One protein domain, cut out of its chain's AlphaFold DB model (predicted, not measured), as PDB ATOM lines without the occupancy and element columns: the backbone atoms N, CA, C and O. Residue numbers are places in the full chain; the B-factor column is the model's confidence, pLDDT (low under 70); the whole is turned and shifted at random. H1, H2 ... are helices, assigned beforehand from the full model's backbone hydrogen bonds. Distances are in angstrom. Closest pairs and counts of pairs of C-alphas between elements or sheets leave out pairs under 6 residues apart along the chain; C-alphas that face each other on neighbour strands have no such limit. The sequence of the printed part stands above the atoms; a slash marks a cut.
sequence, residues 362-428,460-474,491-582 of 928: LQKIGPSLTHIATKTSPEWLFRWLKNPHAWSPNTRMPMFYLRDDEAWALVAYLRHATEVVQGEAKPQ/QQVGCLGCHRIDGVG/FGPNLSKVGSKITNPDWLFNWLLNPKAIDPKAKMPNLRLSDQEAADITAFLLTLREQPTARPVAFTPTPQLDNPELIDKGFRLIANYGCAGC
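What this domain is: This is residues 362 to 428, 460 to 474 and 491 to 582 of the 928 residues of a protein of Armatimonadetes bacterium (UniProt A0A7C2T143). Two groups of helices stand side by side: in one the longest helix, H3, is crossed by H7 and has H1 packed on it, with short H2 near H1 and short H8 near H7; in the other H6 crosses H4, with short H5 at the corner. The unnamed residues 362 to 377 pass between the groups, and residues 544 to 563 make a long loop from H6 in one group to H7 in the other. The printed part has 174 residues with eight named helices, H1 to H8 in order along the chain, and no named strand; the class is all helix, although the helices hold 76 of the 174 residues, under half. The whole is compact, with a radius of gyration of the C-alphas of 16.8 A, and spans 48 by 42 by 28 A.

How they stand to each other: H3, residues 404 to 422, touches H7, residues 564 to 577, with 28 pairs of C-alphas within 8 A; they are about perpendicular at 77 degrees, and their closest C-alphas, those of Leu 410 and Gly 570, are 4.2 A apart. With residues 404 to 411 alone H3 touches H1, residues 378 to 386, at a steep tilt of 52 degrees, opposite ways; the closest C-alphas, of Phe 382 and Ala 407, are 5.7 A apart. H2, residues 388 to 391, is close to H1 but not clearly touching, with the C-alphas of Trp 384 and Trp 391 closest at 7.1 A. H8, residues 579 to 582, is likewise close to H7 but not clearly touching, with the C-alphas of Ile 574 and Ala 580 closest at 6.7 A. H4, residues 505 to 513, touches H6, residues 531 to 543, at a steep tilt of 50 degrees, opposite ways; their closest C-alphas, of Phe 509 and Thr 538, are 5.8 A apart. H5, residues 515 to 518, and H4 only just touch, only at the corner, with 3 pairs of C-alphas within 8 A, the closest being those of Trp 511 and Ile 518 at 6.4 A. H1, H2, H3, H7 and H8 are each apart from H4, H5 and H6. In H1, H3, H4 and H7 every O i to N i+4 pair is within hydrogen-bond range, in H6 8 of 9 are, and H2, H5 and H8 are too short for such a pair.

Where its parts are: H3 is 27.5 A long, from C-alpha 404 at (2.415, 68.563, 17.952) to C-alpha 422 at (3.843, 84.690, -4.332). H7 measures 19.9 A, H6 18.9 A, H4 12.6 A and H1 12.4 A. H8 ends at C-alpha 582, at (-3.640, 89.731, 16.529).

The domain as a whole: The C-alphas farthest apart, of Gln 428 and Gln 461, are 50.8 A apart. Residues 429 to 459 and 475 to 490 are not printed, with gaps of 49.4 A and 10.3 A between C-alphas across the cuts. The links H2 to H3, H5 to H6 and H6 to H7 are long. Mean pLDDT of the printed part is 86.6; residues 420 to 428 and 548 to 556 are under 70.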
ATOM      1  N   LEU A 362      -3.003  99.707  14.025       80.75
ATOM      2  CA  LEU A 362      -2.730  99.329  15.409       80.75
ATOM      3  C   LEU A 362      -3.683  98.251  15.938       80.75
ATOM      4  O   LEU A 362      -3.377  97.651  16.972       80.75
ATOM      5  N   GLN A 363      -4.757  97.916  15.210       81.19
ATOM      6  CA  GLN A 363      -5.703  96.867  15.612       81.19
ATOM      7  C   GLN A 363      -5.057  95.473  15.688       81.19
ATOM      8  O   GLN A 363      -5.486  94.618  16.461       81.19
ATOM      9  N   LYS A 364      -4.005  95.220  14.902       86.56
ATOM     10  CA  LYS A 364      -3.248  93.959  14.939       86.56
ATOM     11  C   LYS A 364      -1.969  94.151  15.733       86.56
ATOM     12  O   LYS A 364      -1.035  94.795  15.263       86.56
ATOM     13  N   ILE A 365      -1.906  93.632  16.958       85.81
ATOM     14  CA  ILE A 365      -0.725  93.817  17.817       85.81
ATOM     15  C   ILE A 365       0.468  92.943  17.393       85.81
ATOM     16  O   ILE A 365       1.620  93.328  17.596       85.81
ATOM     17  N   GLY A 366       0.192  91.780  16.801       88.38
ATOM     18  CA  GLY A 366       1.183  90.835  16.309       88.38
ATOM     19  C   GLY A 366       1.771  91.258  14.959       88.38
ATOM     20  O   GLY A 366       1.139  91.993  14.202       88.38
ATOM     21  N   PRO A 367       2.990  90.798  14.625       87.81
ATOM     22  CA  PRO A 367       3.568  91.047  13.310       87.81
ATOM     23  C   PRO A 367       2.720  90.397  12.214       87.81
ATOM     24  O   PRO A 367       2.135  89.333  12.422       87.81
ATOM     25  N   SER A 368       2.723  90.992  11.025       87.75
ATOM     26  CA  SER A 368       2.157  90.353   9.841       87.75
ATOM     27  C   SER A 368       2.818  89.002   9.564       87.75
ATOM     28  O   SER A 368       4.044  88.846   9.686       87.75
ATOM     29  N   LEU A 369       1.991  88.025   9.192       89.62
ATOM     30  CA  LEU A 369       2.409  86.681   8.811       89.62
ATOM     31  C   LEU A 369       2.279  86.434   7.300       89.62
ATOM     32  O   LEU A 369       2.602  85.337   6.859       89.62
ATOM     33  N   THR A 370       1.907  87.448   6.507       84.06
ATOM     34  CA  THR A 370       1.723  87.361   5.043       84.06
ATOM     35  C   THR A 370       2.899  86.725   4.304       84.06
ATOM     36  O   THR A 370       2.703  85.973   3.357       84.06
ATOM     37  N   HIS A 371       4.128  86.994   4.749       82.88
ATOM     38  CA  HIS A 371       5.344  86.459   4.132       82.88
ATOM     39  C   HIS A 371       6.210  85.668   5.116       82.88
ATOM     40  O   HIS A 371       7.440  85.667   5.008       82.88
ATOM     41  N   ILE A 372       5.611  85.034   6.127       87.62
ATOM     42  CA  ILE A 372       6.372  84.411   7.217       87.62
ATOM     43  C   ILE A 372       7.330  83.316   6.721       87.62
ATOM     44  O   ILE A 372       8.473  83.265   7.175       87.62
ATOM     45  N   ALA A 373       6.929  82.520   5.726       85.81
ATOM     46  CA  ALA A 373       7.756  81.431   5.202       85.81
ATOM     47  C   ALA A 373       9.021  81.904   4.463       85.81
ATOM     48  O   ALA A 373       9.966  81.133   4.322       85.81
ATOM     49  N   THR A 374       9.077  83.173   4.043       83.19
ATOM     50  CA  THR A 374      10.238  83.744   3.329       83.19
ATOM     51  C   THR A 374      11.431  84.031   4.238       83.19
ATOM     52  O   THR A 374      12.549  84.206   3.753       83.19
ATOM     53  N   LYS A 375      11.201  84.090   5.557       85.88
ATOM     54  CA  LYS A 375      12.220  84.477   6.540       85.88
ATOM     55  C   LYS A 375      12.480  83.438   7.625       85.88
ATOM     56  O   LYS A 375      13.449  83.612   8.348       85.88
ATOM     57  N   THR A 376      11.651  82.403   7.778       90.62
ATOM     58  CA  THR A 376      11.791  81.388   8.844       90.62
ATOM     59  C   THR A 376      11.768  79.960   8.308       90.62
ATOM     60  O   THR A 376      11.071  79.687   7.332       90.62
ATOM     61  N   SER A 377      12.430  79.025   9.001       89.44
ATOM     62  CA  SER A 377      12.279  77.586   8.730       89.44
ATOM     63  C   SER A 377      10.985  77.010   9.345       89.44
ATOM     64  O   SER A 377      10.489  77.559  10.341       89.44
ATOM     65  N   PRO A 378      10.437  75.901   8.804       90.50
ATOM     66  CA  PRO A 378       9.296  75.197   9.399       90.50
ATOM     67  C   PRO A 378       9.524  74.784  10.862       90.50
ATOM     68  O   PRO A 378       8.662  74.985  11.714       90.50
ATOM     69  N   GLU A 379      10.715  74.278  11.180       88.81
ATOM     70  CA  GLU A 379      11.101  73.785  12.508       88.81
ATOM     71  C   GLU A 379      11.207  74.925  13.523       88.81
ATOM     72  O   GLU A 379      10.905  74.761  14.709       88.81
ATOM     73  N   TRP A 380      11.650  76.105  13.077       90.50
ATOM     74  CA  TRP A 380      11.638  77.294  13.921       90.50
ATOM     75  C   TRP A 380      10.201  77.714  14.243       90.50
ATOM     76  O   TRP A 380       9.889  77.942  15.413       90.50
ATOM     77  N   LEU A 381       9.314  77.760  13.238       92.12
ATOM     78  CA  LEU A 381       7.905  78.114  13.442       92.12
ATOM     79  C   LEU A 381       7.198  77.132  14.376       92.12
ATOM     80  O   LEU A 381       6.496  77.569  15.286       92.12
ATOM     81  N   PHE A 382       7.435  75.832  14.206       93.12
ATOM     82  CA  PHE A 382       6.909  74.799  15.095       93.12
ATOM     83  C   PHE A 382       7.304  75.060  16.557       93.12
ATOM     84  O   PHE A 382       6.441  75.159  17.432       93.12
ATOM     85  N   ARG A 383       8.602  75.261  16.832       90.56
ATOM     86  CA  ARG A 383       9.099  75.535  18.194       90.56
ATOM     87  C   ARG A 383       8.536  76.835  18.771       90.56
ATOM     88  O   ARG A 383       8.150  76.863  19.940       90.56
ATOM     89  N   TRP A 384       8.444  77.886  17.952       92.50
ATOM     90  CA  TRP A 384       7.856  79.169  18.344       92.50
ATOM     91  C   TRP A 384       6.383  79.032  18.745       92.50
ATOM     92  O   TRP A 384       5.984  79.557  19.781       92.50
ATOM     93  N   LEU A 385       5.584  78.297  17.966       93.88
ATOM     94  CA  LEU A 385       4.164  78.062  18.251       93.88
ATOM     95  C   LEU A 385       3.955  77.205  19.510       93.88
ATOM     96  O   LEU A 385       3.004  77.432  20.259       93.88
ATOM     97  N   LYS A 386       4.852  76.246  19.774       91.50
ATOM     98  CA  LYS A 386       4.796  75.378  20.960       91.50
ATOM     99  C   LYS A 386       5.083  76.130  22.259       91.50
ATOM    100  O   LYS A 386       4.351  75.952  23.233       91.50
ATOM    101  N   ASN A 387       6.150  76.933  22.299       89.62
ATOM    102  CA  ASN A 387       6.535  77.681  23.499       89.62
ATOM    103  C   ASN A 387       7.304  78.975  23.154       89.62
ATOM    104  O   ASN A 387       8.540  78.995  23.194       89.62
ATOM    105  N   PRO A 388       6.598  80.080  22.860       92.31
ATOM    106  CA  PRO A 388       7.243  81.333  22.470       92.31
ATOM    107  C   PRO A 388       8.049  81.961  23.621       92.31
ATOM    108  O   PRO A 388       9.084  82.587  23.381       92.31
ATOM    109  N   HIS A 389       7.634  81.750  24.878       89.69
ATOM    110  CA  HIS A 389       8.311  82.289  26.064       89.69
ATOM    111  C   HIS A 389       9.636  81.584  26.385       89.69
ATOM    112  O   HIS A 389      10.522  82.210  26.960       89.69
ATOM    113  N   ALA A 390       9.817  80.321  25.978       87.19
ATOM    114  CA  ALA A 390      11.120  79.655  26.071       87.19
ATOM    115  C   ALA A 390      12.163  80.288  25.134       87.19
ATOM    116  O   ALA A 390      13.353  80.317  25.452       87.19
ATOM    117  N   TRP A 391      11.724  80.816  23.987       85.50
ATOM    118  CA  TRP A 391      12.605  81.525  23.060       85.50
ATOM    119  C   TRP A 391      12.837  82.978  23.497       85.50
ATOM    120  O   TRP A 391      13.985  83.420  23.555       85.50
ATOM    121  N   SER A 392      11.762  83.697  23.845       88.62
ATOM    122  CA  SER A 392      11.791  85.086  24.321       88.62
ATOM    123  C   SER A 392      10.884  85.257  25.545       88.62
ATOM    124  O   SER A 392       9.677  85.435  25.369       88.62
ATOM    125  N   PRO A 393      11.429  85.285  26.775       87.50
ATOM    126  CA  PRO A 393      10.636  85.336  28.011       87.50
ATOM    127  C   PRO A 393       9.582  86.455  28.045       87.50
ATOM    128  O   PRO A 393       8.425  86.219  28.407       87.50
ATOM    129  N   ASN A 394       9.949  87.646  27.559       89.00
ATOM    130  CA  ASN A 394       9.114  88.851  27.574       89.00
ATOM    131  C   ASN A 394       8.259  89.037  26.309       89.00
ATOM    132  O   ASN A 394       7.687  90.108  26.112       89.00
ATOM    133  N   THR A 395       8.144  88.025  25.440       90.81
ATOM    134  CA  THR A 395       7.291  88.121  24.243       90.81
ATOM    135  C   THR A 395       5.824  88.377  24.600       90.81
ATOM    136  O   THR A 395       5.324  87.909  25.627       90.81
ATOM    137  N   ARG A 396       5.129  89.107  23.720       91.31
ATOM    138  CA  ARG A 396       3.671  89.297  23.765       91.31
ATOM    139  C   ARG A 396       2.898  88.140  23.129       91.31
ATOM    140  O   ARG A 396       1.704  88.026  23.368       91.31
ATOM    141  N   MET A 397       3.560  87.287  22.337       92.94
ATOM    142  CA  MET A 397       2.938  86.085  21.769       92.94
ATOM    143  C   MET A 397       2.622  85.098  22.899       92.94
ATOM    144  O   MET A 397       3.561  84.631  23.542       92.94
ATOM    145  N   PRO A 398       1.346  84.764  23.145       92.81
ATOM    146  CA  PRO A 398       0.989  83.930  24.277       92.81
ATOM    147  C   PRO A 398       1.164  82.441  23.971       92.81
ATOM    148  O   PRO A 398       1.294  82.017  22.820       92.81
ATOM    149  N   MET A 399       1.136  81.620  25.018       91.50
ATOM    150  CA  MET A 399       1.217  80.165  24.909       91.50
ATOM    151  C   MET A 399      -0.178  79.548  24.736       91.50
ATOM    152  O   MET A 399      -1.035  79.650  25.618       91.50
ATOM    153  N   PHE A 400      -0.391  78.861  23.611       90.69
ATOM    154  CA  PHE A 400      -1.674  78.232  23.257       90.69
ATOM    155  C   PHE A 400      -1.798  76.759  23.687       90.69
ATOM    156  O   PHE A 400      -2.881  76.195  23.559       90.69
ATOM    157  N   TYR A 401      -0.727  76.158  24.229       87.94
ATOM    158  CA  TYR A 401      -0.661  74.739  24.630       87.94
ATOM    159  C   TYR A 401      -0.990  73.764  23.488       87.94
ATOM    160  O   TYR A 401      -1.668  72.760  23.684       87.94
ATOM    161  N   LEU A 402      -0.497  74.075  22.289       90.75
ATOM    162  CA  LEU A 402      -0.735  73.278  21.091       90.75
ATOM    163  C   LEU A 402      -0.116  71.886  21.221       90.75
ATOM    164  O   LEU A 402       1.035  71.736  21.656       90.75
ATOM    165  N   ARG A 403      -0.851  70.869  20.771       91.06
ATOM    166  CA  ARG A 403      -0.274  69.549  20.497       91.06
ATOM    167  C   ARG A 403       0.623  69.609  19.257       91.06
ATOM    168  O   ARG A 403       0.574  70.566  18.484       91.06
ATOM    169  N   ASP A 404       1.461  68.597  19.069       92.25
ATOM    170  CA  ASP A 404       2.415  68.563  17.952       92.25
ATOM    171  C   ASP A 404       1.699  68.533  16.594       92.25
ATOM    172  O   ASP A 404       2.074  69.265  15.680       92.25
ATOM    173  N   ASP A 405       0.605  67.774  16.491       92.62
ATOM    174  CA  ASP A 405      -0.241  67.711  15.296       92.62
ATOM    175  C   ASP A 405      -0.911  69.056  14.970       92.62
ATOM    176  O   ASP A 405      -1.126  69.377  13.804       92.62
ATOM    177  N   GLU A 406      -1.246  69.852  15.987       94.69
ATOM    178  CA  GLU A 406      -1.830  71.187  15.810       94.69
ATOM    179  C   GLU A 406      -0.781  72.214  15.394       94.69
ATOM    180  O   GLU A 406      -1.025  73.026  14.503       94.69
ATOM    181  N   ALA A 407       0.397  72.175  16.019       95.19
ATOM    182  CA  ALA A 407       1.492  73.071  15.680       95.19
ATOM    183  C   ALA A 407       1.959  72.853  14.232       95.19
ATOM    184  O   ALA A 407       2.119  73.826  13.499       95.19
ATOM    185  N   TRP A 408       2.097  71.601  13.783       95.62
ATOM    186  CA  TRP A 408       2.439  71.311  12.388       95.62
ATOM    187  C   TRP A 408       1.343  71.711  11.395       95.62
ATOM    188  O   TRP A 408       1.669  72.235  10.332       95.62
ATOM    189  N   ALA A 409       0.065  71.550  11.750       96.50
ATOM    190  CA  ALA A 409      -1.048  72.025  10.924       96.50
ATOM    191  C   ALA A 409      -1.000  73.547  10.706       96.50
ATOM    192  O   ALA A 409      -1.140  74.033   9.585       96.50
ATOM    193  N   LEU A 410      -0.716  74.308  11.767       96.38
ATOM    194  CA  LEU A 410      -0.515  75.756  11.669       96.38
ATOM    195  C   LEU A 410       0.694  76.113  10.791       96.38
ATOM    196  O   LEU A 410       0.604  77.038   9.987       96.38
ATOM    197  N   VAL A 411       1.811  75.385  10.911       95.62
ATOM    198  CA  VAL A 411       2.994  75.594  10.057       95.62
ATOM    199  C   VAL A 411       2.665  75.340   8.584       95.62
ATOM    200  O   VAL A 411       3.024  76.168   7.748       95.62
ATOM    201  N   ALA A 412       1.971  74.242   8.271       94.50
ATOM    202  CA  ALA A 412       1.558  73.898   6.910       94.50
ATOM    203  C   ALA A 412       0.713  75.017   6.283       94.50
ATOM    204  O   ALA A 412       1.066  75.539   5.224       94.50
ATOM    205  N   TYR A 413      -0.327  75.478   6.988       93.69
ATOM    206  CA  TYR A 413      -1.174  76.568   6.502       93.69
ATOM    207  C   TYR A 413      -0.402  77.880   6.305       93.69
ATOM    208  O   TYR A 413      -0.508  78.503   5.253       93.69
ATOM    209  N   LEU A 414       0.409  78.306   7.282       92.56
ATOM    210  CA  LEU A 414       1.158  79.567   7.189       92.56
ATOM    211  C   LEU A 414       2.162  79.578   6.025       92.56
ATOM    212  O   LEU A 414       2.412  80.632   5.431       92.56
ATOM    213  N   ARG A 415       2.736  78.416   5.691       89.88
ATOM    214  CA  ARG A 415       3.590  78.263   4.509       89.88
ATOM    215  C   ARG A 415       2.789  78.334   3.220       89.88
ATOM    216  O   ARG A 415       3.108  79.174   2.384       89.88
ATOM    217  N   HIS A 416       1.729  77.535   3.112       86.81
ATOM    218  CA  HIS A 416       0.850  77.530   1.946       86.81
ATOM    219  C   HIS A 416       0.301  78.934   1.645       86.81
ATOM    220  O   HIS A 416       0.428  79.429   0.529       86.81
ATOM    221  N   ALA A 417      -0.200  79.631   2.669       82.75
ATOM    222  CA  ALA A 417      -0.698  80.999   2.554       82.75
ATOM    223  C   ALA A 417       0.379  81.989   2.068       82.75
ATOM    224  O   ALA A 417       0.071  82.910   1.318       82.75
ATOM    225  N   THR A 418       1.650  81.800   2.452       80.69
ATOM    226  CA  THR A 418       2.762  82.629   1.951       80.69
ATOM    227  C   THR A 418       3.061  82.347   0.473       80.69
ATOM    228  O   THR A 418       3.314  83.278  -0.289       80.69
ATOM    229  N   GLU A 419       3.060  81.076   0.070       74.12
ATOM    230  CA  GLU A 419       3.395  80.639  -1.292       74.12
ATOM    231  C   GLU A 419       2.316  81.054  -2.305       74.12
ATOM    232  O   GLU A 419       2.652  81.565  -3.372       74.12
ATOM    233  N   VAL A 420       1.031  80.945  -1.946       61.53
ATOM    234  CA  VAL A 420      -0.096  81.423  -2.774       61.53
ATOM    235  C   VAL A 420      -0.012  82.930  -3.021       61.53
ATOM    236  O   VAL A 420      -0.268  83.383  -4.128       61.53
ATOM    237  N   VAL A 421       0.417  83.718  -2.032       61.19
ATOM    238  CA  VAL A 421       0.638  85.165  -2.211       61.19
ATOM    239  C   VAL A 421       1.782  85.459  -3.202       61.19
ATOM    240  O   VAL A 421       1.838  86.539  -3.787       61.19
ATOM    241  N   GLN A 422       2.706  84.515  -3.424       60.53
ATOM    242  CA  GLN A 422       3.843  84.690  -4.332       60.53
ATOM    243  C   GLN A 422       3.616  84.192  -5.776       60.53
ATOM    244  O   GLN A 422       4.436  84.517  -6.636       60.53
ATOM    245  N   GLY A 423       2.546  83.445  -6.071       54.12
ATOM    246  CA  GLY A 423       2.308  82.828  -7.389       54.12
ATOM    247  C   GLY A 423       0.834  82.786  -7.814       54.12
ATOM    248  O   GLY A 423      -0.036  83.292  -7.117       54.12
ATOM    249  N   GLU A 424       0.539  82.192  -8.974       50.62
ATOM    250  CA  GLU A 424      -0.844  81.915  -9.395       50.62
ATOM    251  C   GLU A 424      -1.397  80.704  -8.620       50.62
ATOM    252  O   GLU A 424      -0.739  79.664  -8.513       50.62
ATOM    253  N   ALA A 425      -2.592  80.847  -8.041       49.06
ATOM    254  CA  ALA A 425      -3.224  79.828  -7.205       49.06
ATOM    255  C   ALA A 425      -3.445  78.513  -7.977       49.06
ATOM    256  O   ALA A 425      -4.002  78.524  -9.073       49.06
ATOM    257  N   LYS A 426      -3.083  77.363  -7.388       43.00
ATOM    258  CA  LYS A 426      -3.574  76.053  -7.846       43.00
ATOM    259  C   LYS A 426      -4.906  75.773  -7.141       43.00
ATOM    260  O   LYS A 426      -4.891  75.573  -5.927       43.00
ATOM    261  N   PRO A 427      -6.049  75.779  -7.847       43.16
ATOM    262  CA  PRO A 427      -7.344  75.585  -7.224       43.16
ATOM    263  C   PRO A 427      -7.553  74.093  -6.998       43.16
ATOM    264  O   PRO A 427      -8.012  73.386  -7.890       43.16
ATOM    265  N   GLN A 428      -7.200  73.599  -5.816       45.94
ATOM    266  CA  GLN A 428      -7.826  72.400  -5.273       45.94
ATOM    267  C   GLN A 428      -7.646  72.345  -3.754       45.94
ATOM    268  O   GLN A 428      -6.531  72.258  -3.250       45.94
ATOM    269  N   GLN A 460      23.591 100.087  18.747       89.19
ATOM    270  CA  GLN A 460      23.592 100.901  19.968       89.19
ATOM    271  C   GLN A 460      23.357 102.389  19.679       89.19
ATOM    272  O   GLN A 460      22.693 103.071  20.451       89.19
ATOM    273  N   GLN A 461      23.874 102.893  18.556       88.50
ATOM    274  CA  GLN A 461      23.912 104.328  18.270       88.50
ATOM    275  C   GLN A 461      22.700 104.845  17.491       88.50
ATOM    276  O   GLN A 461      22.291 105.979  17.707       88.50
ATOM    277  N   VAL A 462      22.126 104.053  16.579       90.75
ATOM    278  CA  VAL A 462      21.068 104.524  15.664       90.75
ATOM    279  C   VAL A 462      19.694 104.587  16.341       90.75
ATOM    280  O   VAL A 462      18.857 105.399  15.943       90.75
ATOM    281  N   GLY A 463      19.475 103.783  17.387       90.81
ATOM    282  CA  GLY A 463      18.231 103.770  18.167       90.81
ATOM    283  C   GLY A 463      17.508 102.424  18.237       90.81
ATOM    284  O   GLY A 463      16.422 102.355  18.809       90.81
ATOM    285  N   CYS A 464      18.083 101.340  17.697       94.19
ATOM    286  CA  CYS A 464      17.440 100.017  17.668       94.19
ATOM    287  C   CYS A 464      17.008  99.542  19.068       94.19
ATOM    288  O   CYS A 464      15.934  98.960  19.224       94.19
ATOM    289  N   LEU A 465      17.823  99.836  20.086       93.19
ATOM    290  CA  LEU A 465      17.597  99.420  21.473       93.19
ATOM    291  C   LEU A 465      16.438 100.143  22.179       93.19
ATOM    292  O   LEU A 465      16.010  99.685  23.234       93.19
ATOM    293  N   GLY A 466      15.880 101.213  21.596       90.81
ATOM    294  CA  GLY A 466      14.671 101.859  22.125       90.81
ATOM    295  C   GLY A 466      13.403 101.021  21.928       90.81
ATOM    296  O   GLY A 466      12.429 101.184  22.655       90.81
ATOM    297  N   CYS A 467      13.418 100.087  20.970       91.75
ATOM    298  CA  CYS A 467      12.306  99.165  20.718       91.75
ATOM    299  C   CYS A 467      12.698  97.695  20.919       91.75
ATOM    300  O   CYS A 467      11.857  96.893  21.330       91.75
ATOM    301  N   HIS A 468      13.943  97.329  20.605       94.00
ATOM    302  CA  HIS A 468      14.426  95.950  20.625       94.00
ATOM    303  C   HIS A 468      15.296  95.656  21.842       94.00
ATOM    304  O   HIS A 468      16.110  96.479  22.253       94.00
ATOM    305  N   ARG A 469      15.178  94.430  22.353       92.38
ATOM    306  CA  ARG A 469      16.065  93.888  23.385       92.38
ATOM    307  C   ARG A 469      17.114  92.961  22.765       92.38
ATOM    308  O   ARG A 469      16.760  92.132  21.927       92.38
ATOM    309  N   ILE A 470      18.371  93.087  23.190       93.19
ATOM    310  CA  ILE A 470      19.497  92.198  22.857       93.19
ATOM    311  C   ILE A 470      20.254  91.893  24.148       93.19
ATOM    312  O   ILE A 470      20.712  92.802  24.829       93.19
ATOM    313  N   ASP A 471      20.353  90.614  24.493       89.00
ATOM    314  CA  ASP A 471      21.033  90.078  25.679       89.00
ATOM    315  C   ASP A 471      20.701  90.829  26.977       89.00
ATOM    316  O   ASP A 471      21.559  91.140  27.796       89.00
ATOM    317  N   GLY A 472      19.415  91.150  27.153       86.50
ATOM    318  CA  GLY A 472      18.902  91.885  28.314       86.50
ATOM    319  C   GLY A 472      18.967  93.410  28.187       86.50
ATOM    320  O   GLY A 472      18.217  94.090  28.883       86.50
ATOM    321  N   VAL A 473      19.759  93.944  27.254       88.69
ATOM    322  CA  VAL A 473      19.945  95.381  27.004       88.69
ATOM    323  C   VAL A 473      18.904  95.907  26.008       88.69
ATOM    324  O   VAL A 473      18.573  95.227  25.038       88.69
ATOM    325  N   GLY A 474      18.397  97.123  26.219       88.00
ATOM    326  CA  GLY A 474      17.322  97.716  25.413       88.00
ATOM    327  C   GLY A 474      15.920  97.214  25.774       88.00
ATOM    328  O   GLY A 474      15.728  96.533  26.787       88.00
ATOM    329  N   PHE A 491       8.402  95.314  23.206       88.50
ATOM    330  CA  PHE A 491       7.660  96.010  22.157       88.50
ATOM    331  C   PHE A 491       8.080  95.496  20.775       88.50
ATOM    332  O   PHE A 491       7.271  94.899  20.059       88.50
ATOM    333  N   GLY A 492       9.352  95.689  20.411       89.75
ATOM    334  CA  GLY A 492       9.956  95.072  19.237       89.75
ATOM    335  C   GLY A 492      10.342  93.615  19.516       89.75
ATOM    336  O   GLY A 492      10.558  93.249  20.670       89.75
ATOM    337  N   PRO A 493      10.462  92.758  18.486       90.19
ATOM    338  CA  PRO A 493      10.983  91.409  18.657       90.19
ATOM    339  C   PRO A 493      12.316  91.405  19.407       90.19
ATOM    340  O   PRO A 493      13.213  92.184  19.076       90.19
ATOM    341  N   ASN A 494      12.460  90.501  20.368       92.38
ATOM    342  CA  ASN A 494      13.743  90.237  20.999       92.38
ATOM    343  C   ASN A 494      14.744  89.741  19.943       92.38
ATOM    344  O   ASN A 494      14.436  88.828  19.172       92.38
ATOM    345  N   LEU A 495      15.912  90.376  19.870       94.31
ATOM    346  CA  LEU A 495      16.898  90.141  18.821       94.31
ATOM    347  C   LEU A 495      18.076  89.268  19.277       94.31
ATOM    348  O   LEU A 495      18.871  88.881  18.425       94.31
ATOM    349  N   SER A 496      18.163  88.877  20.557       92.56
ATOM    350  CA  SER A 496      19.280  88.081  21.113       92.56
ATOM    351  C   SER A 496      19.576  86.778  20.364       92.56
ATOM    352  O   SER A 496      20.657  86.215  20.479       92.56
ATOM    353  N   LYS A 497      18.592  86.253  19.630       92.06
ATOM    354  CA  LYS A 497      18.658  84.962  18.929       92.06
ATOM    355  C   LYS A 497      18.153  85.053  17.487       92.06
ATOM    356  O   LYS A 497      17.711  84.059  16.904       92.06
ATOM    357  N   VAL A 498      18.118  86.258  16.918       93.12
ATOM    358  CA  VAL A 498      17.455  86.507  15.629       93.12
ATOM    359  C   VAL A 498      18.121  85.772  14.459       93.12
ATOM    360  O   VAL A 498      17.424  85.341  13.541       93.12
ATOM    361  N   GLY A 499      19.430  85.528  14.519       91.88
ATOM    362  CA  GLY A 499      20.174  84.750  13.526       91.88
ATOM    363  C   GLY A 499      19.771  83.272  13.456       91.88
ATOM    364  O   GLY A 499      20.033  82.624  12.450       91.88
ATOM    365  N   SER A 500      19.102  82.732  14.484       89.38
ATOM    366  CA  SER A 500      18.493  81.388  14.446       89.38
ATOM    367  C   SER A 500      17.074  81.376  13.878       89.38
ATOM    368  O   SER A 500      16.548  80.309  13.568       89.38
ATOM    369  N   LYS A 501      16.438  82.548  13.777       90.31
ATOM    370  CA  LYS A 501      15.107  82.724  13.188       90.31
ATOM    371  C   LYS A 501      15.196  82.986  11.689       90.31
ATOM    372  O   LYS A 501      14.381  82.454  10.942       90.31
ATOM    373  N   ILE A 502      16.133  83.841  11.282       91.38
ATOM    374  CA  ILE A 502      16.227  84.353   9.915       91.38
ATOM    375  C   ILE A 502      17.057  83.412   9.046       91.38
ATOM    376  O   ILE A 502      18.255  83.258   9.265       91.38
ATOM    377  N   THR A 503      16.425  82.822   8.032       83.06
ATOM    378  CA  THR A 503      17.077  81.903   7.082       83.06
ATOM    379  C   THR A 503      17.607  82.592   5.822       83.06
ATOM    380  O   THR A 503      18.491  82.047   5.168       83.06
ATOM    381  N   ASN A 504      17.105  83.787   5.488       87.88
ATOM    382  CA  ASN A 504      17.481  84.541   4.289       87.88
ATOM    383  C   ASN A 504      18.115  85.908   4.653       87.88
ATOM    384  O   ASN A 504      17.392  86.813   5.083       87.88
ATOM    385  N   PRO A 505      19.440  86.094   4.468       91.62
ATOM    386  CA  PRO A 505      20.123  87.371   4.697       91.62
ATOM    387  C   PRO A 505      19.595  88.530   3.842       91.62
ATOM    388  O   PRO A 505      19.491  89.648   4.348       91.62
ATOM    389  N   ASP A 506      19.203  88.270   2.588       91.88
ATOM    390  CA  ASP A 506      18.648  89.294   1.694       91.88
ATOM    391  C   ASP A 506      17.356  89.874   2.277       91.88
ATOM    392  O   ASP A 506      17.121  91.082   2.207       91.88
ATOM    393  N   TRP A 507      16.534  89.030   2.908       91.94
ATOM    394  CA  TRP A 507      15.304  89.476   3.557       91.94
ATOM    395  C   TRP A 507      15.601  90.463   4.689       91.94
ATOM    396  O   TRP A 507      15.012  91.543   4.727       91.94
ATOM    397  N   LEU A 508      16.534  90.125   5.590       94.44
ATOM    398  CA  LEU A 508      16.884  90.997   6.717       94.44
ATOM    399  C   LEU A 508      17.485  92.317   6.234       94.44
ATOM    400  O   LEU A 508      17.135  93.373   6.754       94.44
ATOM    401  N   PHE A 509      18.349  92.257   5.223       96.44
ATOM    402  CA  PHE A 509      18.959  93.437   4.628       96.44
ATOM    403  C   PHE A 509      17.913  94.403   4.049       96.44
ATOM    404  O   PHE A 509      17.883  95.578   4.418       96.44
ATOM    405  N   ASN A 510      16.990  93.912   3.212       93.56
ATOM    406  CA  ASN A 510      15.936  94.760   2.638       93.56
ATOM    407  C   ASN A 510      14.934  95.239   3.704       93.56
ATOM    408  O   ASN A 510      14.469  96.376   3.630       93.56
ATOM    409  N   TRP A 511      14.636  94.411   4.714       93.44
ATOM    410  CA  TRP A 511      13.792  94.810   5.843       93.44
ATOM    411  C   TRP A 511      14.392  95.994   6.604       93.44
ATOM    412  O   TRP A 511      13.677  96.937   6.914       93.44
ATOM    413  N   LEU A 512      15.701  95.985   6.874       95.62
ATOM    414  CA  LEU A 512      16.379  97.090   7.561       95.62
ATOM    415  C   LEU A 512      16.422  98.380   6.725       95.62
ATOM    416  O   LEU A 512      16.374  99.468   7.298       95.62
ATOM    417  N   LEU A 513      16.483  98.274   5.393       94.00
ATOM    418  CA  LEU A 513      16.458  99.434   4.494       94.00
ATOM    419  C   LEU A 513      15.086 100.115   4.450       94.00
ATOM    420  O   LEU A 513      14.996 101.341   4.540       94.00
ATOM    421  N   ASN A 514      14.017  99.333   4.275       91.62
ATOM    422  CA  ASN A 514      12.658  99.861   4.219       91.62
ATOM    423  C   ASN A 514      11.615  98.792   4.604       91.62
ATOM    424  O   ASN A 514      11.110  98.088   3.726       91.62
ATOM    425  N   PRO A 515      11.229  98.698   5.892       91.50
ATOM    426  CA  PRO A 515      10.233  97.728   6.345       91.50
ATOM    427  C   PRO A 515       8.892  97.849   5.607       91.50
ATOM    428  O   PRO A 515       8.316  96.833   5.225       91.50
ATOM    429  N   LYS A 516       8.425  99.081   5.340       87.62
ATOM    430  CA  LYS A 516       7.142  99.338   4.664       87.62
ATOM    431  C   LYS A 516       7.126  98.934   3.183       87.62
ATOM    432  O   LYS A 516       6.056  98.691   2.637       87.62
ATOM    433  N   ALA A 517       8.292  98.814   2.540       85.75
ATOM    434  CA  ALA A 517       8.386  98.252   1.189       85.75
ATOM    435  C   ALA A 517       8.224  96.722   1.171       85.75
ATOM    436  O   ALA A 517       7.830  96.162   0.152       85.75
ATOM    437  N   ILE A 518       8.530  96.051   2.287       83.38
ATOM    438  CA  ILE A 518       8.351  94.602   2.455       83.38
ATOM    439  C   ILE A 518       6.933  94.280   2.923       83.38
ATOM    440  O   ILE A 518       6.339  93.304   2.475       83.38
ATOM    441  N   ASP A 519       6.400  95.088   3.835       82.06
ATOM    442  CA  ASP A 519       5.035  94.979   4.331       82.06
ATOM    443  C   ASP A 519       4.471  96.386   4.577       82.06
ATOM    444  O   ASP A 519       4.916  97.048   5.516       82.06
ATOM    445  N   PRO A 520       3.480  96.849   3.794       81.88
ATOM    446  CA  PRO A 520       2.890  98.178   3.961       81.88
ATOM    447  C   PRO A 520       2.364  98.464   5.376       81.88
ATOM    448  O   PRO A 520       2.375  99.620   5.796       81.88
ATOM    449  N   LYS A 521       1.962  97.424   6.127       81.81
ATOM    450  CA  LYS A 521       1.475  97.518   7.516       81.81
ATOM    451  C   LYS A 521       2.586  97.312   8.562       81.81
ATOM    452  O   LYS A 521       2.311  97.083   9.743       81.81
ATOM    453  N   ALA A 522       3.860  97.352   8.162       85.44
ATOM    454  CA  ALA A 522       4.987  97.207   9.077       85.44
ATOM    455  C   ALA A 522       5.028  98.349  10.106       85.44
ATOM    456  O   ALA A 522       5.135  99.523   9.761       85.44
ATOM    457  N   LYS A 523       5.044  97.976  11.391       88.25
ATOM    458  CA  LYS A 523       5.198  98.919  12.513       88.25
ATOM    459  C   LYS A 523       6.637  99.361  12.755       88.25
ATOM    460  O   LYS A 523       6.862 100.362  13.425       88.25
ATOM    461  N   MET A 524       7.617  98.586  12.279       91.75
ATOM    462  CA  MET A 524       9.018  98.983  12.384       91.75
ATOM    463  C   MET A 524       9.240 100.188  11.465       91.75
ATOM    464  O   MET A 524       9.024 100.060  10.260       91.75
ATOM    465  N   PRO A 525       9.650 101.346  12.003       92.94
ATOM    466  CA  PRO A 525       9.824 102.538  11.193       92.94
ATOM    467  C   PRO A 525      11.103 102.460  10.356       92.94
ATOM    468  O   PRO A 525      12.019 101.684  10.638       92.94
ATOM    469  N   ASN A 526      11.196 103.321   9.348       93.00
ATOM    470  CA  ASN A 526      12.412 103.478   8.566       93.00
ATOM    471  C   ASN A 526      13.426 104.350   9.337       93.00
ATOM    472  O   ASN A 526      13.173 105.523   9.623       93.00
ATOM    473  N   LEU A 527      14.589 103.776   9.669       92.19
ATOM    474  CA  LEU A 527      15.695 104.461  10.360       92.19
ATOM    475  C   LEU A 527      16.659 105.186   9.404       92.19
ATOM    476  O   LEU A 527      17.669 105.749   9.835       92.19
ATOM    477  N   ARG A 528      16.347 105.188   8.105       90.81
ATOM    478  CA  ARG A 528      17.104 105.827   7.021       90.81
ATOM    479  C   ARG A 528      18.561 105.370   7.027       90.81
ATOM    480  O   ARG A 528      19.481 106.188   7.069       90.81
ATOM    481  N   LEU A 529      18.746 104.053   7.099       93.56
ATOM    482  CA  LEU A 529      20.056 103.413   7.026       93.56
ATOM    483  C   LEU A 529      20.595 103.518   5.598       93.56
ATOM    484  O   LEU A 529      19.840 103.369   4.638       93.56
ATOM    485  N   SER A 530      21.897 103.756   5.460       94.25
ATOM    486  CA  SER A 530      22.563 103.524   4.174       94.25
ATOM    487  C   SER A 530      22.660 102.024   3.876       94.25
ATOM    488  O   SER A 530      22.575 101.200   4.790       94.25
ATOM    489  N   ASP A 531      22.911 101.669   2.614       96.06
ATOM    490  CA  ASP A 531      23.160 100.279   2.207       96.06
ATOM    491  C   ASP A 531      24.263  99.632   3.052       96.06
ATOM    492  O   ASP A 531      24.111  98.510   3.522       96.06
ATOM    493  N   GLN A 532      25.347 100.356   3.323       97.56
ATOM    494  CA  GLN A 532      26.434  99.807   4.116       97.56
ATOM    495  C   GLN A 532      26.045  99.630   5.595       97.56
ATOM    496  O   GLN A 532      26.302  98.574   6.166       97.56
ATOM    497  N   GLU A 533      25.384 100.624   6.202       97.31
ATOM    498  CA  GLU A 533      24.919 100.524   7.596       97.31
ATOM    499  C   GLU A 533      23.957  99.344   7.785       97.31
ATOM    500  O   GLU A 533      24.077  98.590   8.752       97.31
ATOM    501  N   ALA A 534      23.014  99.169   6.855       97.75
ATOM    502  CA  ALA A 534      22.093  98.042   6.872       97.75
ATOM    503  C   ALA A 534      22.841  96.710   6.727       97.75
ATOM    504  O   ALA A 534      22.537  95.772   7.461       97.75
ATOM    505  N   ALA A 535      23.850  96.636   5.852       98.38
ATOM    506  CA  ALA A 535      24.644  95.428   5.659       98.38
ATOM    507  C   ALA A 535      25.428  95.033   6.923       98.38
ATOM    508  O   ALA A 535      25.432  93.865   7.305       98.38
ATOM    509  N   ASP A 536      26.035  95.988   7.628       98.69
ATOM    510  CA  ASP A 536      26.767  95.698   8.868       98.69
ATOM    511  C   ASP A 536      25.842  95.234   9.991       98.69
ATOM    512  O   ASP A 536      26.145  94.281  10.710       98.69
ATOM    513  N   ILE A 537      24.685  95.890  10.136       98.31
ATOM    514  CA  ILE A 537      23.674  95.486  11.115       98.31
ATOM    515  C   ILE A 537      23.166  94.080  10.775       98.31
ATOM    516  O   ILE A 537      23.061  93.248  11.675       98.31
ATOM    517  N   THR A 538      22.906  93.774   9.498       98.19
ATOM    518  CA  THR A 538      22.580  92.414   9.044       98.19
ATOM    519  C   THR A 538      23.673  91.424   9.446       98.19
ATOM    520  O   THR A 538      23.349  90.395  10.039       98.19
ATOM    521  N   ALA A 539      24.949  91.738   9.194       98.19
ATOM    522  CA  ALA A 539      26.078  90.882   9.555       98.19
ATOM    523  C   ALA A 539      26.087  90.554  11.053       98.19
ATOM    524  O   ALA A 539      26.150  89.383  11.419       98.19
ATOM    525  N   PHE A 540      25.948  91.571  11.912       98.00
ATOM    526  CA  PHE A 540      25.892  91.407  13.366       98.00
ATOM    527  C   PHE A 540      24.678  90.589  13.822       98.00
ATOM    528  O   PHE A 540      24.816  89.627  14.571       98.00
ATOM    529  N   LEU A 541      23.472  90.923  13.361       97.12
ATOM    530  CA  LEU A 541      22.257  90.226  13.790       97.12
ATOM    531  C   LEU A 541      22.268  88.738  13.402       97.12
ATOM    532  O   LEU A 541      21.733  87.907  14.136       97.12
ATOM    533  N   LEU A 542      22.909  88.376  12.287       95.69
ATOM    534  CA  LEU A 542      23.066  86.980  11.870       95.69
ATOM    535  C   LEU A 542      24.041  86.180  12.754       95.69
ATOM    536  O   LEU A 542      23.948  84.945  12.765       95.69
ATOM    537  N   THR A 543      24.923  86.842  13.520       95.19
ATOM    538  CA  THR A 543      25.780  86.172  14.516       95.19
ATOM    539  C   THR A 543      25.024  85.820  15.798       95.19
ATOM    540  O   THR A 543      25.464  84.946  16.541       95.19
ATOM    541  N   LEU A 544      23.887  86.470  16.069       94.56
ATOM    542  CA  LEU A 544      23.077  86.256  17.272       94.56
ATOM    543  C   LEU A 544      22.242  84.974  17.142       94.56
ATOM    544  O   LEU A 544      21.080  85.004  16.728       94.56
ATOM    545  N   ARG A 545      22.849  83.825  17.448       90.00
ATOM    546  CA  ARG A 545      22.244  82.491  17.313       90.00
ATOM    547  C   ARG A 545      22.058  81.812  18.667       90.00
ATOM    548  O   ARG A 545      22.812  82.037  19.607       90.00
ATOM    549  N   GLU A 546      21.058  80.941  18.750       82.19
ATOM    550  CA  GLU A 546      20.924  80.006  19.862       82.19
ATOM    551  C   GLU A 546      22.144  79.086  19.941       82.19
ATOM    552  O   GLU A 546      22.591  78.537  18.933       82.19
ATOM    553  N   GLN A 547      22.647  78.894  21.159       70.12
ATOM    554  CA  GLN A 547      23.624  77.853  21.459       70.12
ATOM    555  C   GLN A 547      23.000  76.481  21.137       70.12
ATOM    556  O   GLN A 547      21.858  76.234  21.546       70.12
ATOM    557  N   PRO A 548      23.704  75.577  20.432       59.28
ATOM    558  CA  PRO A 548      23.222  74.218  20.206       59.28
ATOM    559  C   PRO A 548      22.958  73.529  21.552       59.28
ATOM    560  O   PRO A 548      23.868  73.360  22.362       59.28
ATOM    561  N   THR A 549      21.714  73.144  21.833       56.06
ATOM    562  CA  THR A 549      21.392  72.418  23.069       56.06
ATOM    563  C   THR A 549      21.819  70.954  22.949       56.06
ATOM    564  O   THR A 549      21.499  70.302  21.960       56.06
ATOM    565  N   ALA A 550      22.457  70.402  23.989       42.78
ATOM    566  CA  ALA A 550      22.959  69.018  24.033       42.78
ATOM    567  C   ALA A 550      21.877  67.917  23.921       42.78
ATOM    568  O   ALA A 550      22.201  66.739  23.793       42.78
ATOM    569  N   ARG A 551      20.590  68.279  23.974       43.16
ATOM    570  CA  ARG A 551      19.459  67.388  23.691       43.16
ATOM    571  C   ARG A 551      18.527  68.083  22.695       43.16
ATOM    572  O   ARG A 551      17.933  69.094  23.073       43.16
ATOM    573  N   PRO A 552      18.385  67.603  21.449       50.00
ATOM    574  CA  PRO A 552      17.303  68.066  20.595       50.00
ATOM    575  C   PRO A 552      15.979  67.707  21.280       50.00
ATOM    576  O   PRO A 552      15.804  66.586  21.757       50.00
ATOM    577  N   VAL A 553      15.065  68.676  21.385       52.44
ATOM    578  CA  VAL A 553      13.668  68.412  21.764       52.44
ATOM    579  C   VAL A 553      13.184  67.272  20.869       52.44
ATOM    580  O   VAL A 553      13.420  67.355  19.665       52.44
ATOM    581  N   ALA A 554      12.609  66.211  21.453       46.59
ATOM    582  CA  ALA A 554      12.172  65.012  20.735       46.59
ATOM    583  C   ALA A 554      11.516  65.412  19.408       46.59
ATOM    584  O   ALA A 554      10.480  66.075  19.395       46.59
ATOM    585  N   PHE A 555      12.203  65.118  18.306       59.34
ATOM    586  CA  PHE A 555      11.830  65.629  17.000       59.34
ATOM    587  C   PHE A 555      10.666  64.771  16.517       59.34
ATOM    588  O   PHE A 555      10.869  63.641  16.075       59.34
ATOM    589  N   THR A 556       9.435  65.268  16.640       64.69
ATOM    590  CA  THR A 556       8.363  64.760  15.789       64.69
ATOM    591  C   THR A 556       8.809  65.006  14.344       64.69
ATOM    592  O   THR A 556       9.161  66.145  14.022       64.69
ATOM    593  N   PRO A 557       8.890  63.970  13.486       77.56
ATOM    594  CA  PRO A 557       9.317  64.150  12.103       77.56
ATOM    595  C   PRO A 557       8.475  65.228  11.419       77.56
ATOM    596  O   PRO A 557       7.252  65.235  11.579       77.56
ATOM    597  N   THR A 558       9.116  66.129  10.671       83.56
ATOM    598  CA  THR A 558       8.408  67.144   9.883       83.56
ATOM    599  C   THR A 558       7.460  66.433   8.908       83.56
ATOM    600  O   THR A 558       7.935  65.652   8.081       83.56
ATOM    601  N   PRO A 559       6.135  66.648   9.001       88.88
ATOM    602  CA  PRO A 559       5.185  66.011   8.101       88.88
ATOM    603  C   PRO A 559       5.243  66.646   6.709       88.88
ATOM    604  O   PRO A 559       5.865  67.688   6.500       88.88
ATOM    605  N   GLN A 560       4.542  66.039   5.755       90.94
ATOM    606  CA  GLN A 560       4.362  66.606   4.425       90.94
ATOM    607  C   GLN A 560       3.513  67.896   4.504       90.94
ATOM    608  O   GLN A 560       2.307  67.844   4.745       90.94
ATOM    609  N   LEU A 561       4.160  69.061   4.367       88.44
ATOM    610  CA  LEU A 561       3.553  70.378   4.634       88.44
ATOM    611  C   LEU A 561       2.615  70.876   3.523       88.44
ATOM    612  O   LEU A 561       1.837  71.791   3.771       88.44
ATOM    613  N   ASP A 562       2.670  70.282   2.332       86.38
ATOM    614  CA  ASP A 562       1.747  70.517   1.215       86.38
ATOM    615  C   ASP A 562       0.492  69.624   1.277       86.38
ATOM    616  O   ASP A 562      -0.346  69.689   0.382       86.38
ATOM    617  N   ASN A 563       0.319  68.824   2.339       89.06
ATOM    618  CA  ASN A 563      -0.887  68.021   2.550       89.06
ATOM    619  C   ASN A 563      -2.130  68.927   2.745       89.06
ATOM    620  O   ASN A 563      -2.202  69.650   3.748       89.06
ATOM    621  N   PRO A 564      -3.150  68.841   1.867       88.19
ATOM    622  CA  PRO A 564      -4.349  69.674   1.958       88.19
ATOM    623  C   PRO A 564      -5.157  69.518   3.252       88.19
ATOM    624  O   PRO A 564      -5.661  70.508   3.778       88.19
ATOM    625  N   GLU A 565      -5.263  68.308   3.809       90.50
ATOM    626  CA  GLU A 565      -5.988  68.074   5.070       90.50
ATOM    627  C   GLU A 565      -5.281  68.753   6.250       90.50
ATOM    628  O   GLU A 565      -5.911  69.279   7.172       90.50
ATOM    629  N   LEU A 566      -3.946  68.768   6.212       91.12
ATOM    630  CA  LEU A 566      -3.125  69.412   7.228       91.12
ATOM    631  C   LEU A 566      -3.247  70.943   7.147       91.12
ATOM    632  O   LEU A 566      -3.342  71.605   8.183       91.12
ATOM    633  N   ILE A 567      -3.302  71.490   5.928       91.31
ATOM    634  CA  ILE A 567      -3.539  72.916   5.652       91.31
ATOM    635  C   ILE A 567      -4.942  73.333   6.126       91.31
ATOM    636  O   ILE A 567      -5.062  74.322   6.853       91.31
ATOM    637  N   ASP A 568      -5.984  72.558   5.799       90.12
ATOM    638  CA  ASP A 568      -7.364  72.787   6.263       90.12
ATOM    639  C   ASP A 568      -7.446  72.817   7.792       90.12
ATOM    640  O   ASP A 568      -7.970  73.753   8.404       90.12
ATOM    641  N   LYS A 569      -6.846  71.815   8.443       94.38
ATOM    642  CA  LYS A 569      -6.758  71.769   9.903       94.38
ATOM    643  C   LYS A 569      -6.061  73.012  10.459       94.38
ATOM    644  O   LYS A 569      -6.519  73.562  11.461       94.38
ATOM    645  N   GLY A 570      -4.992  73.480   9.814       94.69
ATOM    646  CA  GLY A 570      -4.290  74.711  10.175       94.69
ATOM    647  C   GLY A 570      -5.188  75.947  10.122       94.69
ATOM    648  O   GLY A 570      -5.234  76.712  11.088       94.69
ATOM    649  N   PHE A 571      -5.969  76.103   9.049       94.06
ATOM    650  CA  PHE A 571      -6.953  77.181   8.918       94.06
ATOM    651  C   PHE A 571      -7.995  77.148  10.045       94.06
ATOM    652  O   PHE A 571      -8.220  78.150  10.731       94.06
ATOM    653  N   ARG A 572      -8.583  75.973  10.311       93.69
ATOM    654  CA  ARG A 572      -9.569  75.797  11.392       93.69
ATOM    655  C   ARG A 572      -8.985  76.129  12.764       93.69
ATOM    656  O   ARG A 572      -9.680  76.703  13.603       93.69
ATOM    657  N   LEU A 573      -7.712  75.810  13.004       94.88
ATOM    658  CA  LEU A 573      -7.018  76.159  14.248       94.88
ATOM    659  C   LEU A 573      -6.777  77.669  14.374       94.88
ATOM    660  O   LEU A 573      -6.961  78.206  15.467       94.88
ATOM    661  N   ILE A 574      -6.434  78.365  13.283       94.00
ATOM    662  CA  ILE A 574      -6.332  79.836  13.265       94.00
ATOM    663  C   ILE A 574      -7.663  80.477  13.650       94.00
ATOM    664  O   ILE A 574      -7.678  81.376  14.497       94.00
ATOM    665  N   ALA A 575      -8.767  79.988  13.084       91.75
ATOM    666  CA  ALA A 575     -10.103  80.457  13.428       91.75
ATOM    667  C   ALA A 575     -10.472  80.132  14.882       91.75
ATOM    668  O   ALA A 575     -10.933  81.004  15.611       91.75
ATOM    669  N   ASN A 576     -10.207  78.909  15.347       92.38
ATOM    670  CA  ASN A 576     -10.570  78.483  16.699       92.38
ATOM    671  C   ASN A 576      -9.769  79.193  17.806       92.38
ATOM    672  O   ASN A 576     -10.320  79.467  18.873       92.38
ATOM    673  N   TYR A 577      -8.487  79.490  17.577       92.88
ATOM    674  CA  TYR A 577      -7.638  80.204  18.537       92.88
ATOM    675  C   TYR A 577      -7.594  81.721  18.320       92.88
ATOM    676  O   TYR A 577      -6.992  82.427  19.127       92.88
ATOM    677  N   GLY A 578      -8.264  82.234  17.282       92.75
ATOM    678  CA  GLY A 578      -8.381  83.669  17.033       92.75
ATOM    679  C   GLY A 578      -7.063  84.330  16.636       92.75
ATOM    680  O   GLY A 578      -6.865  85.509  16.926       92.75
ATOM    681  N   CYS A 579      -6.148  83.605  15.979       93.50
ATOM    682  CA  CYS A 579      -4.824  84.133  15.619       93.50
ATOM    683  C   CYS A 579      -4.930  85.386  14.729       93.50
ATOM    684  O   CYS A 579      -4.145  86.324  14.878       93.50
ATOM    685  N   ALA A 580      -5.950  85.429  13.864       90.94
ATOM    686  CA  ALA A 580      -6.263  86.568  13.005       90.94
ATOM    687  C   ALA A 580      -6.658  87.830  13.793       90.94
ATOM    688  O   ALA A 580      -6.547  88.932  13.270       90.94
ATOM    689  N   GLY A 581      -7.070  87.719  15.062       90.06
ATOM    690  CA  GLY A 581      -7.340  88.873  15.926       90.06
ATOM    691  C   GLY A 581      -6.090  89.716  16.191       90.06
ATOM    692  O   GLY A 581      -6.172  90.938  16.254       90.06
ATOM    693  N   CYS A 582      -4.920  89.071  16.265       91.12
ATOM    694  CA  CYS A 582      -3.640  89.731  16.529       91.12
ATOM    695  C   CYS A 582      -2.746  89.864  15.293       91.12
ATOM    696  O   CYS A 582      -1.926  90.775  15.259       91.12
TER     697      CYS A 582